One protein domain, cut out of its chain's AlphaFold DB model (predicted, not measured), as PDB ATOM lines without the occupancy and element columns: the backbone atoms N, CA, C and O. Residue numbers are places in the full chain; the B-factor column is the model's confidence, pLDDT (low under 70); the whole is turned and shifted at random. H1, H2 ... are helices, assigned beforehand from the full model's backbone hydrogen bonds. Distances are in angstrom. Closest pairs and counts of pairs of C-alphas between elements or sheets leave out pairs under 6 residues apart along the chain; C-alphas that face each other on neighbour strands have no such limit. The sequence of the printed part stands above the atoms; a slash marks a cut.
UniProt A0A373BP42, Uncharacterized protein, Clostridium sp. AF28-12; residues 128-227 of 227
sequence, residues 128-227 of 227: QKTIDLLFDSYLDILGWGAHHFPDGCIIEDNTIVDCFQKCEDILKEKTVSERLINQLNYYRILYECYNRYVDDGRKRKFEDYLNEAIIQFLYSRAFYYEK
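What this domain is: This is residues 128 to 227 of the 227 residues of an uncharacterized protein of Clostridium sp. AF28-12 (UniProt A0A373BP42). Helices H1, H2 and H3 form an up-and-down bundle, each running against the one before; short H4 packs on residues 190 to 197 of H3, and residues 213 to 227 make a tail. The printed part has 100 residues, four named helices H1 to H4 and no named strand: all helix. It is only just compact, close to loose, with radius of gyration of the C-alphas 14.8 A and spans 44 by 35 by 23 A.

Where its parts are: H1, residues 128 to 148, begins at C-alpha (35.938, 35.664, 32.979) and measures 31.9 A. H2, residues 157 to 173, measures 24.8 A; H3, residues 178 to 199, 31.5 A. H4, residues 206 to 212, measures 10.2 A and ends at C-alpha (26.368, 1.962, 35.254).

How they stand to each other: H1 and H2, a hairpin, touch, closest C-alphas Tyr 138 and Cys 163, 5.3 A, at a shallow tilt of 23 degrees. H1 touches H3, closest C-alphas Leu 139 and Leu 184, 6.6 A. H2 and H3 are close but not clearly touching. H4 touches H3 with H3's residues 190 to 197 alone, closest C-alphas Cys 193 and Tyr 209, 5.5 A, at a steep tilt of 57 degrees. Every O i to N i+4 pair is within hydrogen-bond range in H2, H3 and H4; in H1, 16 of 17.

The domain as a whole: The printed part has no cut and no long link; pLDDT is under 70 in residues 220 to 227.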
ATOM      1  N   GLN A 128      36.150  37.109  33.164       97.31
ATOM      2  CA  GLN A 128      35.938  35.664  32.979       97.31
ATOM      3  C   GLN A 128      36.639  34.837  34.060       97.31
ATOM      4  O   GLN A 128      36.101  33.843  34.536       97.31
ATOM      5  N   LYS A 129      37.821  35.282  34.491       97.50
ATOM      6  CA  LYS A 129      38.597  34.606  35.525       97.50
ATOM      7  C   LYS A 129      37.876  34.614  36.875       97.50
ATOM      8  O   LYS A 129      37.890  33.608  37.571       97.50
ATOM      9  N   THR A 130      37.205  35.709  37.231       98.25
ATOM     10  CA  THR A 130      36.364  35.808  38.435       98.25
ATOM     11  C   THR A 130      35.213  34.806  38.384       98.25
ATOM     12  O   THR A 130      34.956  34.124  39.373       98.25
ATOM     13  N   ILE A 131      34.539  34.704  37.233       98.38
ATOM     14  CA  ILE A 131      33.424  33.768  37.019       98.38
ATOM     15  C   ILE A 131      33.913  32.330  37.185       98.38
ATOM     16  O   ILE A 131      33.338  31.571  37.964       98.38
ATOM     17  N   ASP A 132      35.001  31.981  36.495       97.88
ATOM     18  CA  ASP A 132      35.575  30.641  36.532       97.88
ATOM     19  C   ASP A 132      36.047  30.272  37.949       97.88
ATOM     20  O   ASP A 132      35.760  29.172  38.407       97.88
ATOM     21  N   LEU A 133      36.700  31.191  38.673       97.69
ATOM     22  CA  LEU A 133      37.139  30.966  40.058       97.69
ATOM     23  C   LEU A 133      35.966  30.761  41.021       97.69
ATOM     24  O   LEU A 133      36.040  29.892  41.886       97.69
ATOM     25  N   LEU A 134      34.894  31.553  40.904       98.06
ATOM     26  CA  LEU A 134      33.743  31.406  41.797       98.06
ATOM     27  C   LEU A 134      33.037  30.075  41.546       98.06
ATOM     28  O   LEU A 134      32.701  29.367  42.492       98.06
ATOM     29  N   PHE A 135      32.873  29.710  40.278       98.50
ATOM     30  CA  PHE A 135      32.298  28.429  39.898       98.50
ATOM     31  C   PHE A 135      33.145  27.254  40.413       98.50
ATOM     32  O   PHE A 135      32.620  26.363  41.077       98.50
ATOM     33  N   ASP A 136      34.461  27.289  40.178       97.88
ATOM     34  CA  ASP A 136      35.427  26.293  40.666       97.88
ATOM     35  C   ASP A 136      35.383  26.166  42.196       97.88
ATOM     36  O   ASP A 136      35.420  25.059  42.718       97.88
ATOM     37  N   SER A 137      35.176  27.269  42.924       97.00
ATOM     38  CA  SER A 137      35.064  27.237  44.388       97.00
ATOM     39  C   SER A 137      33.884  26.400  44.901       97.00
ATOM     40  O   SER A 137      34.008  25.736  45.930       97.00
ATOM     41  N   TYR A 138      32.755  26.378  44.184       97.75
ATOM     42  CA  TYR A 138      31.619  25.520  44.532       97.75
ATOM     43  C   TYR A 138      31.874  24.061  44.132       97.75
ATOM     44  O   TYR A 138      31.485  23.147  44.861       97.75
ATOM     45  N   LEU A 139      32.576  23.825  43.019       97.88
ATOM     46  CA  LEU A 139      33.015  22.482  42.631       97.88
ATOM     47  C   LEU A 139      34.021  21.891  43.628       97.88
ATOM     48  O   LEU A 139      33.950  20.699  43.919       97.88
ATOM     49  N   ASP A 140      34.917  22.706  44.183       95.44
ATOM     50  CA  ASP A 140      35.859  22.303  45.233       95.44
ATOM     51  C   ASP A 140      35.127  21.811  46.488       95.44
ATOM     52  O   ASP A 140      35.517  20.801  47.078       95.44
ATOM     53  N   ILE A 141      34.038  22.483  46.882       95.62
ATOM     54  CA  ILE A 141      33.204  22.059  48.017       95.62
ATOM     55  C   ILE A 141      32.564  20.696  47.730       95.62
ATOM     56  O   ILE A 141      32.599  19.814  48.589       95.62
ATOM     57  N   LEU A 142      32.034  20.486  46.520       97.38
ATOM     58  CA  LEU A 142      31.488  19.190  46.096       97.38
ATOM     59  C   LEU A 142      32.572  18.097  46.068       97.38
ATOM     60  O   LEU A 142      32.352  16.982  46.538       97.38
ATOM     61  N   GLY A 143      33.772  18.416  45.586       95.62
ATOM     62  CA  GLY A 143      34.920  17.509  45.632       95.62
ATOM     63  C   GLY A 143      35.300  17.114  47.057       95.62
ATOM     64  O   GLY A 143      35.543  15.938  47.334       95.62
ATOM     65  N   TRP A 144      35.288  18.076  47.982       93.12
ATOM     66  CA  TRP A 144      35.528  17.827  49.401       93.12
ATOM     67  C   TRP A 144      34.434  16.965  50.034       93.12
ATOM     68  O   TRP A 144      34.729  16.043  50.791       93.12
ATOM     69  N   GLY A 145      33.170  17.205  49.687       94.88
ATOM     70  CA  GLY A 145      32.050  16.391  50.148       94.88
ATOM     71  C   GLY A 145      32.168  14.925  49.737       94.88
ATOM     72  O   GLY A 145      31.992  14.037  50.574       94.88
ATOM     73  N   ALA A 146      32.553  14.683  48.483       95.31
ATOM     74  CA  ALA A 146      32.758  13.350  47.925       95.31
ATOM     75  C   ALA A 146      34.046  12.655  48.404       95.31
ATOM     76  O   ALA A 146      34.264  11.487  48.087       95.31
ATOM     77  N   HIS A 147      34.908  13.327  49.176       91.88
ATOM     78  CA  HIS A 147      36.235  12.819  49.540       91.88
ATOM     79  C   HIS A 147      36.207  11.466  50.275       91.88
ATOM     80  O   HIS A 147      37.123  10.662  50.111       91.88
ATOM     81  N   HIS A 148      35.152  11.192  51.052       90.25
ATOM     82  CA  HIS A 148      34.963   9.926  51.775       90.25
ATOM     83  C   HIS A 148      33.975   8.969  51.101       90.25
ATOM     84  O   HIS A 148      33.544   7.999  51.726       90.25
ATOM     85  N   PHE A 149      33.601   9.198  49.840       94.25
ATOM     86  CA  PHE A 149      32.764   8.233  49.139       94.25
ATOM     87  C   PHE A 149      33.496   6.888  49.002       94.25
ATOM     88  O   PHE A 149      34.692   6.859  48.700       94.25
ATOM     89  N   PRO A 150      32.793   5.760  49.219       93.44
ATOM     90  CA  PRO A 150      31.357   5.637  49.489       93.44
ATOM     91  C   PRO A 150      30.999   5.543  50.980       93.44
ATOM     92  O   PRO A 150      29.836   5.322  51.321       93.44
ATOM     93  N   ASP A 151      31.974   5.659  51.876       91.25
ATOM     94  CA  ASP A 151      31.787   5.429  53.308       91.25
ATOM     95  C   ASP A 151      30.871   6.489  53.939       91.25
ATOM     96  O   ASP A 151      30.003   6.156  54.762       91.25
ATOM     97  N   GLY A 152      30.996   7.739  53.488       91.06
ATOM     98  CA  GLY A 152      30.126   8.849  53.867       91.06
ATOM     99  C   GLY A 152      30.389  10.130  53.071       91.06
ATOM    100  O   GLY A 152      31.377  10.230  52.350       91.06
ATOM    101  N   CYS A 153      29.515  11.125  53.238       93.81
ATOM    102  CA  CYS A 153      29.691  12.482  52.715       93.81
ATOM    103  C   CYS A 153      30.217  13.403  53.824       93.81
ATOM    104  O   CYS A 153      29.698  13.367  54.940       93.81
ATOM    105  N   ILE A 154      31.238  14.218  53.537       93.50
ATOM    106  CA  ILE A 154      31.825  15.135  54.536       93.50
ATOM    107  C   ILE A 154      30.941  16.364  54.779       93.50
ATOM    108  O   ILE A 154      30.952  16.923  55.875       93.50
ATOM    109  N   ILE A 155      30.197  16.792  53.763       95.06
ATOM    110  CA  ILE A 155      29.356  17.992  53.810       95.06
ATOM    111  C   ILE A 155      27.879  17.626  53.971       95.06
ATOM    112  O   ILE A 155      27.454  16.535  53.590       95.06
ATOM    113  N   GLU A 156      27.109  18.560  54.524       95.75
ATOM    114  CA  GLU A 156      25.667  18.433  54.735       95.75
ATOM    115  C   GLU A 156      24.869  18.514  53.418       95.75
ATOM    116  O   GLU A 156      25.287  19.167  52.459       95.75
ATOM    117  N   ASP A 157      23.676  17.911  53.394       94.56
ATOM    118  CA  ASP A 157      22.797  17.882  52.214       94.56
ATOM    119  C   ASP A 157      22.412  19.280  51.709       94.56
ATOM    120  O   ASP A 157      22.380  19.523  50.503       94.56
ATOM    121  N   ASN A 158      22.171  20.223  52.625       96.88
ATOM    122  CA  ASN A 158      21.906  21.626  52.287       96.88
ATOM    123  C   ASN A 158      23.069  22.250  51.494       96.88
ATOM    124  O   ASN A 158      22.838  22.945  50.514       96.88
ATOM    125  N   THR A 159      24.312  21.936  51.859       96.88
ATOM    126  CA  THR A 159      25.529  22.479  51.257       96.88
ATOM    127  C   THR A 159      25.694  21.931  49.846       96.88
ATOM    128  O   THR A 159      26.068  22.671  48.940       96.88
ATOM    129  N   ILE A 160      25.369  20.651  49.638       97.38
ATOM    130  CA  ILE A 160      25.353  20.023  48.310       97.38
ATOM    131  C   ILE A 160      24.345  20.739  47.406       97.38
ATOM    132  O   ILE A 160      24.691  21.165  46.302       97.38
ATOM    133  N   VAL A 161      23.104  20.889  47.884       97.75
ATOM    134  CA  VAL A 161      22.017  21.549  47.145       97.75
ATOM    135  C   VAL A 161      22.388  22.993  46.812       97.75
ATOM    136  O   VAL A 161      22.267  23.397  45.655       97.75
ATOM    137  N   ASP A 162      22.901  23.740  47.788       97.81
ATOM    138  CA  ASP A 162      23.314  25.130  47.615       97.81
ATOM    139  C   ASP A 162      24.445  25.258  46.586       97.81
ATOM    140  O   ASP A 162      24.371  26.117  45.708       97.81
ATOM    141  N   CYS A 163      25.462  24.388  46.620       98.06
ATOM    142  CA  CYS A 163      26.562  24.420  45.651       98.06
ATOM    143  C   CYS A 163      26.075  24.170  44.218       98.06
ATOM    144  O   CYS A 163      26.442  24.917  43.305       98.06
ATOM    145  N   PHE A 164      25.221  23.160  44.009       98.50
ATOM    146  CA  PHE A 164      24.631  22.916  42.691       98.50
ATOM    147  C   PHE A 164      23.773  24.096  42.238       98.50
ATOM    148  O   PHE A 164      23.906  24.535  41.096       98.50
ATOM    149  N   GLN A 165      22.940  24.647  43.123       98.44
ATOM    150  CA  GLN A 165      22.089  25.789  42.801       98.44
ATOM    151  C   GLN A 165      22.912  27.023  42.412       98.44
ATOM    152  O   GLN A 165      22.609  27.666  41.411       98.44
ATOM    153  N   LYS A 166      23.995  27.317  43.139       98.06
ATOM    154  CA  LYS A 166      24.906  28.425  42.820       98.06
ATOM    155  C   LYS A 166      25.568  28.258  41.456       98.06
ATOM    156  O   LYS A 166      25.635  29.223  40.698       98.06
ATOM    157  N   CYS A 167      26.010  27.048  41.116       98.38
ATOM    158  CA  CYS A 167      26.549  26.769  39.786       98.38
ATOM    159  C   CYS A 167      25.488  26.988  38.694       98.38
ATOM    160  O   CYS A 167      25.774  27.621  37.680       98.38
ATOM    161  N   GLU A 168      24.254  26.526  38.911       98.31
ATOM    162  CA  GLU A 168      23.150  26.734  37.967       98.31
ATOM    163  C   GLU A 168      22.795  28.206  37.778       98.31
ATOM    164  O   GLU A 168      22.497  28.633  36.664       98.31
ATOM    165  N   ASP A 169      22.823  28.995  38.845       98.12
ATOM    166  CA  ASP A 169      22.540  30.423  38.759       98.12
ATOM    167  C   ASP A 169      23.629  31.156  37.965       98.12
ATOM    168  O   ASP A 169      23.304  31.953  37.085       98.12
ATOM    169  N   ILE A 170      24.904  30.795  38.154       98.19
ATOM    170  CA  ILE A 170      25.999  31.318  37.323       98.19
ATOM    171  C   ILE A 170      25.799  30.932  35.846       98.19
ATOM    172  O   ILE A 170      25.947  31.792  34.979       98.19
ATOM    173  N   LEU A 171      25.415  29.686  35.536       98.12
ATOM    174  CA  LEU A 171      25.196  29.231  34.150       98.12
ATOM    175  C   LEU A 171      24.058  29.964  33.431       98.12
ATOM    176  O   LEU A 171      24.086  30.086  32.206       98.12
ATOM    177  N   LYS A 172      23.056  30.457  34.166       97.81
ATOM    178  CA  LYS A 172      21.956  31.253  33.590       97.81
ATOM    179  C   LYS A 172      22.389  32.672  33.233       97.81
ATOM    180  O   LYS A 172      21.804  33.278  32.337       97.81
ATOM    181  N   GLU A 173      23.364  33.216  33.953       96.62
ATOM    182  CA  GLU A 173      23.729  34.633  33.888       96.62
ATOM    183  C   GLU A 173      25.027  34.896  33.122       96.62
ATOM    184  O   GLU A 173      25.217  35.985  32.571       96.62
ATOM    185  N   LYS A 174      25.947  33.928  33.114       96.62
ATOM    186  CA  LYS A 174      27.325  34.091  32.652       96.62
ATOM    187  C   LYS A 174      27.762  32.920  31.782       96.62
ATOM    188  O   LYS A 174      27.277  31.800  31.894       96.62
ATOM    189  N   THR A 175      28.736  33.186  30.916       96.56
ATOM    190  CA  THR A 175      29.444  32.122  30.198       96.56
ATOM    191  C   THR A 175      30.472  31.494  31.132       96.56
ATOM    192  O   THR A 175      31.259  32.205  31.752       96.56
ATOM    193  N   VAL A 176      30.468  30.167  31.222       97.00
ATOM    194  CA  VAL A 176      31.411  29.377  32.024       97.00
ATOM    195  C   VAL A 176      32.191  28.468  31.083       97.00
ATOM    196  O   VAL A 176      31.649  27.997  30.081       97.00
ATOM    197  N   SER A 177      33.466  28.223  31.384       95.12
ATOM    198  CA  SER A 177      34.282  27.327  30.561       95.12
ATOM    199  C   SER A 177      33.705  25.904  30.493       95.12
ATOM    200  O   SER A 177      33.232  25.343  31.484       95.12
ATOM    201  N   GLU A 178      33.804  25.275  29.319       96.88
ATOM    202  CA  GLU A 178      33.318  23.906  29.086       96.88
ATOM    203  C   GLU A 178      33.949  22.894  30.056       96.88
ATOM    204  O   GLU A 178      33.287  21.973  30.533       96.88
ATOM    205  N   ARG A 179      35.220  23.111  30.424       97.38
ATOM    206  CA  ARG A 179      35.925  22.310  31.433       97.38
ATOM    207  C   ARG A 179      35.163  22.271  32.761       97.38
ATOM    208  O   ARG A 179      34.976  21.190  33.313       97.38
ATOM    209  N   LEU A 180      34.739  23.429  33.267       98.12
ATOM    210  CA  LEU A 180      34.025  23.545  34.540       98.12
ATOM    211  C   LEU A 180      32.604  22.976  34.444       98.12
ATOM    212  O   LEU A 180      32.162  22.280  35.353       98.12
ATOM    213  N   ILE A 181      31.919  23.181  33.314       98.25
ATOM    214  CA  ILE A 181      30.602  22.573  33.050       98.25
ATOM    215  C   ILE A 181      30.695  21.041  33.095       98.25
ATOM    216  O   ILE A 181      29.877  20.378  33.732       98.25
ATOM    217  N   ASN A 182      31.726  20.467  32.473       97.81
ATOM    218  CA  ASN A 182      31.961  19.025  32.502       97.81
ATOM    219  C   ASN A 182      32.256  18.513  33.920       97.81
ATOM    220  O   ASN A 182      31.777  17.442  34.290       97.81
ATOM    221  N   GLN A 183      32.983  19.280  34.739       97.81
ATOM    222  CA  GLN A 183      33.208  18.941  36.148       97.81
ATOM    223  C   GLN A 183      31.924  19.021  36.988       97.81
ATOM    224  O   GLN A 183      31.687  18.140  37.812       97.81
ATOM    225  N   LEU A 184      31.054  20.010  36.756       98.50
ATOM    226  CA  LEU A 184      29.738  20.067  37.401       98.50
ATOM    227  C   LEU A 184      28.912  18.819  37.070       98.50
ATOM    228  O   LEU A 184      28.353  18.186  37.966       98.50
ATOM    229  N   ASN A 185      28.858  18.445  35.790       98.06
ATOM    230  CA  ASN A 185      28.139  17.255  35.333       98.06
ATOM    231  C   ASN A 185      28.703  15.975  35.953       98.06
ATOM    232  O   ASN A 185      27.937  15.115  36.384       98.06
ATOM    233  N   TYR A 186      30.028  15.875  36.063       98.06
ATOM    234  CA  TYR A 186      30.677  14.782  36.776       98.06
ATOM    235  C   TYR A 186      30.189  14.679  38.228       98.06
ATOM    236  O   TYR A 186      29.747  13.609  38.645       98.06
ATOM    237  N   TYR A 187      30.203  15.783  38.984       98.12
ATOM    238  CA  TYR A 187      29.747  15.763  40.374       98.12
ATOM    239  C   TYR A 187      28.253  15.465  40.499       98.12
ATOM    240  O   TYR A 187      27.875  14.705  41.385       98.12
ATOM    241  N   ARG A 188      27.399  15.970  39.599       98.06
ATOM    242  CA  ARG A 188      25.966  15.615  39.575       98.06
ATOM    243  C   ARG A 188      25.772  14.099  39.533       98.06
ATOM    244  O   ARG A 188      25.076  13.543  40.378       98.06
ATOM    245  N   ILE A 189      26.446  13.440  38.590       98.31
ATOM    246  CA  ILE A 189      26.363  11.988  38.405       98.31
ATOM    247  C   ILE A 189      26.966  11.248  39.608       98.31
ATOM    248  O   ILE A 189      26.391  10.273  40.087       98.31
ATOM    249  N   LEU A 190      28.106  11.714  40.127       98.00
ATOM    250  CA  LEU A 190      28.777  11.091  41.271       98.00
ATOM    251  C   LEU A 190      27.901  11.107  42.533       98.00
ATOM    252  O   LEU A 190      27.768  10.080  43.202       98.00
ATOM    253  N   TYR A 191      27.281  12.245  42.842       98.00
ATOM    254  CA  TYR A 191      26.372  12.376  43.981       98.00
ATOM    255  C   TYR A 191      25.086  11.566  43.786       98.00
ATOM    256  O   TYR A 191      24.617  10.938  44.732       98.00
ATOM    257  N   GLU A 192      24.550  11.491  42.565       97.62
ATOM    258  CA  GLU A 192      23.421  10.605  42.257       97.62
ATOM    259  C   GLU A 192      23.776   9.130  42.500       97.62
ATOM    260  O   GLU A 192      23.005   8.398  43.123       97.62
ATOM    261  N   CYS A 193      24.966   8.693  42.073       97.69
ATOM    262  CA  CYS A 193      25.457   7.343  42.347       97.69
ATOM    263  C   CYS A 193      25.548   7.075  43.852       97.69
ATOM    264  O   CYS A 193      25.127   6.011  44.310       97.69
ATOM    265  N   TYR A 194      26.082   8.028  44.624       97.00
ATOM    266  CA  TYR A 194      26.206   7.895  46.076       97.00
ATOM    267  C   TYR A 194      24.837   7.795  46.753       97.00
ATOM    268  O   TYR A 194      24.615   6.875  47.540       97.00
ATOM    269  N   ASN A 195      23.894   8.660  46.381       96.62
ATOM    270  CA  ASN A 195      22.537   8.636  46.923       96.62
ATOM    271  C   ASN A 195      21.846   7.302  46.621       96.62
ATOM    272  O   ASN A 195      21.350   6.651  47.535       96.62
ATOM    273  N   ARG A 196      21.921   6.811  45.375       97.19
ATOM    274  CA  ARG A 196      21.376   5.493  45.002       97.19
ATOM    275  C   ARG A 196      22.012   4.347  45.794       97.19
ATOM    276  O   ARG A 196      21.315   3.416  46.192       97.19
ATOM    277  N   TYR A 197      23.325   4.398  46.018       96.94
ATOM    278  CA  TYR A 197      24.042   3.408  46.820       96.94
ATOM    279  C   TYR A 197      23.584   3.405  48.288       96.94
ATOM    280  O   TYR A 197      23.386   2.334  48.871       96.94
ATOM    281  N   VAL A 198      23.374   4.587  48.874       95.56
ATOM    282  CA  VAL A 198      22.841   4.740  50.234       95.56
ATOM    283  C   VAL A 198      21.388   4.264  50.312       95.56
ATOM    284  O   VAL A 198      21.073   3.465  51.197       95.56
ATOM    285  N   ASP A 199      20.537   4.665  49.368       95.81
ATOM    286  CA  ASP A 199      19.105   4.332  49.322       95.81
ATOM    287  C   ASP A 199      18.843   2.831  49.126       95.81
ATOM    288  O   ASP A 199      17.887   2.279  49.673       95.81
ATOM    289  N   ASP A 200      19.718   2.124  48.404       94.81
ATOM    290  CA  ASP A 200      19.670   0.658  48.291       94.81
ATOM    291  C   ASP A 200      20.061  -0.053  49.605       94.81
ATOM    292  O   ASP A 200      19.964  -1.277  49.731       94.81
ATOM    293  N   GLY A 201      20.493   0.693  50.623       94.25
ATOM    294  CA  GLY A 201      21.008   0.139  51.870       94.25
ATOM    295  C   GLY A 201      22.378  -0.509  51.685       94.25
ATOM    296  O   GLY A 201      22.694  -1.469  52.386       94.25
ATOM    297  N   ARG A 202      23.180  -0.006  50.732       93.56
ATOM    298  CA  ARG A 202      24.568  -0.430  50.485       93.56
ATOM    299  C   ARG A 202      24.721  -1.926  50.157       93.56
ATOM    300  O   ARG A 202      25.703  -2.556  50.541       93.56
ATOM    301  N   LYS A 203      23.738  -2.524  49.469       92.69
ATOM    302  CA  LYS A 203      23.732  -3.969  49.150       92.69
ATOM    303  C   LYS A 203      24.690  -4.354  48.026       92.69
ATOM    304  O   LYS A 203      25.229  -5.459  48.033       92.69
ATOM    305  N   ARG A 204      24.849  -3.474  47.037       93.38
ATOM    306  CA  ARG A 204      25.776  -3.623  45.902       93.38
ATOM    307  C   ARG A 204      27.048  -2.823  46.148       93.38
ATOM    308  O   ARG A 204      27.065  -1.966  47.025       93.38
ATOM    309  N   LYS A 205      28.106  -3.085  45.383       94.44
ATOM    310  CA  LYS A 205      29.342  -2.303  45.495       94.44
ATOM    311  C   LYS A 205      29.120  -0.911  44.910       94.44
ATOM    312  O   LYS A 205      28.375  -0.762  43.944       94.44
ATOM    313  N   PHE A 206      29.767   0.111  45.464       95.06
ATOM    314  CA  PHE A 206      29.639   1.470  44.927       95.06
ATOM    315  C   PHE A 206      30.143   1.558  43.480       95.06
ATOM    316  O   PHE A 206      29.541   2.233  42.648       95.06
ATOM    317  N   GLU A 207      31.182   0.787  43.156       95.25
ATOM    318  CA  GLU A 207      31.731   0.623  41.811       95.25
ATOM    319  C   GLU A 207      30.668   0.202  40.789       95.25
ATOM    320  O   GLU A 207      30.756   0.596  39.628       95.25
ATOM    321  N   ASP A 208      29.649  -0.563  41.197       96.19
ATOM    322  CA  ASP A 208      28.576  -0.995  40.297       96.19
ATOM    323  C   ASP A 208      27.766   0.216  39.801       96.19
ATOM    324  O   ASP A 208      27.492   0.331  38.608       96.19
ATOM    325  N   TYR A 209      27.461   1.168  40.691       97.12
ATOM    326  CA  TYR A 209      26.754   2.409  40.351       97.12
ATOM    327  C   TYR A 209      27.596   3.318  39.447       97.12
ATOM    328  O   TYR A 209      27.078   3.872  38.477       97.12
ATOM    329  N   LEU A 210      28.899   3.430  39.723       96.69
ATOM    330  CA  LEU A 210      29.828   4.216  38.904       96.69
ATOM    331  C   LEU A 210      29.964   3.648  37.485       96.69
ATOM    332  O   LEU A 210      29.957   4.402  36.513       96.69
ATOM    333  N   ASN A 211      30.046   2.319  37.363       96.25
ATOM    334  CA  ASN A 211      30.127   1.627  36.078       96.25
ATOM    335  C   ASN A 211      28.839   1.790  35.259       96.25
ATOM    336  O   ASN A 211      28.918   2.041  34.058       96.25
ATOM    337  N   GLU A 212      27.666   1.685  35.895       96.62
ATOM    338  CA  GLU A 212      26.368   1.962  35.254       96.62
ATOM    339  C   GLU A 212      26.302   3.395  34.705       96.62
ATOM    340  O   GLU A 212      25.775   3.620  33.618       96.62
ATOM    341  N   ALA A 213      26.857   4.354  35.448       96.06
ATOM    342  CA  ALA A 213      26.882   5.763  35.081       96.06
ATOM    343  C   ALA A 213      28.061   6.162  34.171       96.06
ATOM    344  O   ALA A 213      28.136   7.311  33.740       96.06
ATOM    345  N   ILE A 214      28.961   5.224  33.848       95.69
ATOM    346  CA  ILE A 214      30.131   5.425  32.977       95.69
ATOM    347  C   ILE A 214      31.033   6.567  33.486       95.69
ATOM    348  O   ILE A 214      31.548   7.380  32.718       95.69
ATOM    349  N   ILE A 215      31.247   6.629  34.803       95.19
ATOM    350  CA  ILE A 215      32.173   7.585  35.423       95.19
ATOM    351  C   ILE A 215      33.264   6.867  36.213       95.19
ATOM    352  O   ILE A 215      33.079   5.766  36.725       95.19
ATOM    353  N   GLN A 216      34.424   7.511  36.322       92.25
ATOM    354  CA  GLN A 216      35.521   7.040  37.162       92.25
ATOM    355  C   GLN A 216      35.594   7.872  38.437       92.25
ATOM    356  O   GLN A 216      35.540   9.101  38.388       92.25
ATOM    357  N   PHE A 217      35.756   7.209  39.576       91.56
ATOM    358  CA  PHE A 217      35.988   7.861  40.859       91.56
ATOM    359  C   PHE A 217      37.334   7.419  41.428       91.56
ATOM    360  O   PHE A 217      37.642   6.227  41.482       91.56
ATOM    361  N   LEU A 218      38.152   8.391  41.831       85.19
ATOM    362  CA  LEU A 218      39.432   8.133  42.474       85.19
ATOM    363  C   LEU A 218      39.237   8.139  43.985       85.19
ATOM    364  O   LEU A 218      39.129   9.188  44.613       85.19
ATOM    365  N   TYR A 219      39.223   6.942  44.560       80.50
ATOM    366  CA  TYR A 219      39.107   6.761  45.999       80.50
ATOM    367  C   TYR A 219      40.293   7.393  46.727       80.50
ATOM    368  O   TYR A 219      41.452   7.019  46.508       80.50
ATOM    369  N   SER A 220      39.997   8.299  47.654       69.75
ATOM    370  CA  SER A 220      40.983   8.769  48.621       69.75
ATOM    371  C   SER A 220      41.128   7.710  49.711       69.75
ATOM    372  O   SER A 220      40.193   7.431  50.455       69.75
ATOM    373  N   ARG A 221      42.297   7.064  49.800       60.97
ATOM    374  CA  ARG A 221      42.575   6.093  50.869       60.97
ATOM    375  C   ARG A 221      42.796   6.840  52.185       60.97
ATOM    376  O   ARG A 221      43.926   7.209  52.497       60.97
ATOM    377  N   ALA A 222      41.733   7.069  52.947       57.75
ATOM    378  CA  ALA A 222      41.839   7.563  54.313       57.75
ATOM    379  C   ALA A 222      42.157   6.391  55.259       57.75
ATOM    380  O   ALA A 222      41.374   5.454  55.396       57.75
ATOM    381  N   PHE A 223      43.327   6.425  55.901       59.59
ATOM    382  CA  PHE A 223      43.694   5.469  56.946       59.59
ATOM    383  C   PHE A 223      43.293   6.046  58.303       59.59
ATOM    384  O   PHE A 223      43.948   6.956  58.814       59.59
ATOM    385  N   TYR A 224      42.218   5.524  58.885       60.81
ATOM    386  CA  TYR A 224      41.829   5.853  60.251       60.81
ATOM    387  C   TYR A 224      42.587   4.938  61.213       60.81
ATOM    388  O   TYR A 224      42.408   3.722  61.191       60.81
ATOM    389  N   TYR A 225      43.455   5.515  62.042       63.41
ATOM    390  CA  TYR A 225      44.069   4.791  63.152       63.41
ATOM    391  C   TYR A 225      43.059   4.718  64.301       63.41
ATOM    392  O   TYR A 225      42.493   5.744  64.687       63.41
ATOM    393  N   GLU A 226      42.828   3.520  64.841       58.22
ATOM    394  CA  GLU A 226      42.103   3.366  66.104       58.22
ATOM    395  C   GLU A 226      42.849   4.143  67.203       58.22
ATOM    396  O   GLU A 226      44.081   4.109  67.268       58.22
ATOM    397  N   LYS A 227      42.103   4.906  68.009       50.34
ATOM    398  CA  LYS A 227      42.644   5.636  69.164       50.34
ATOM    399  C   LYS A 227      42.882   4.709  70.345       50.34
ATOM    400  O   LYS A 227      42.001   3.860  70.594       50.34
TER     401      LYS A 227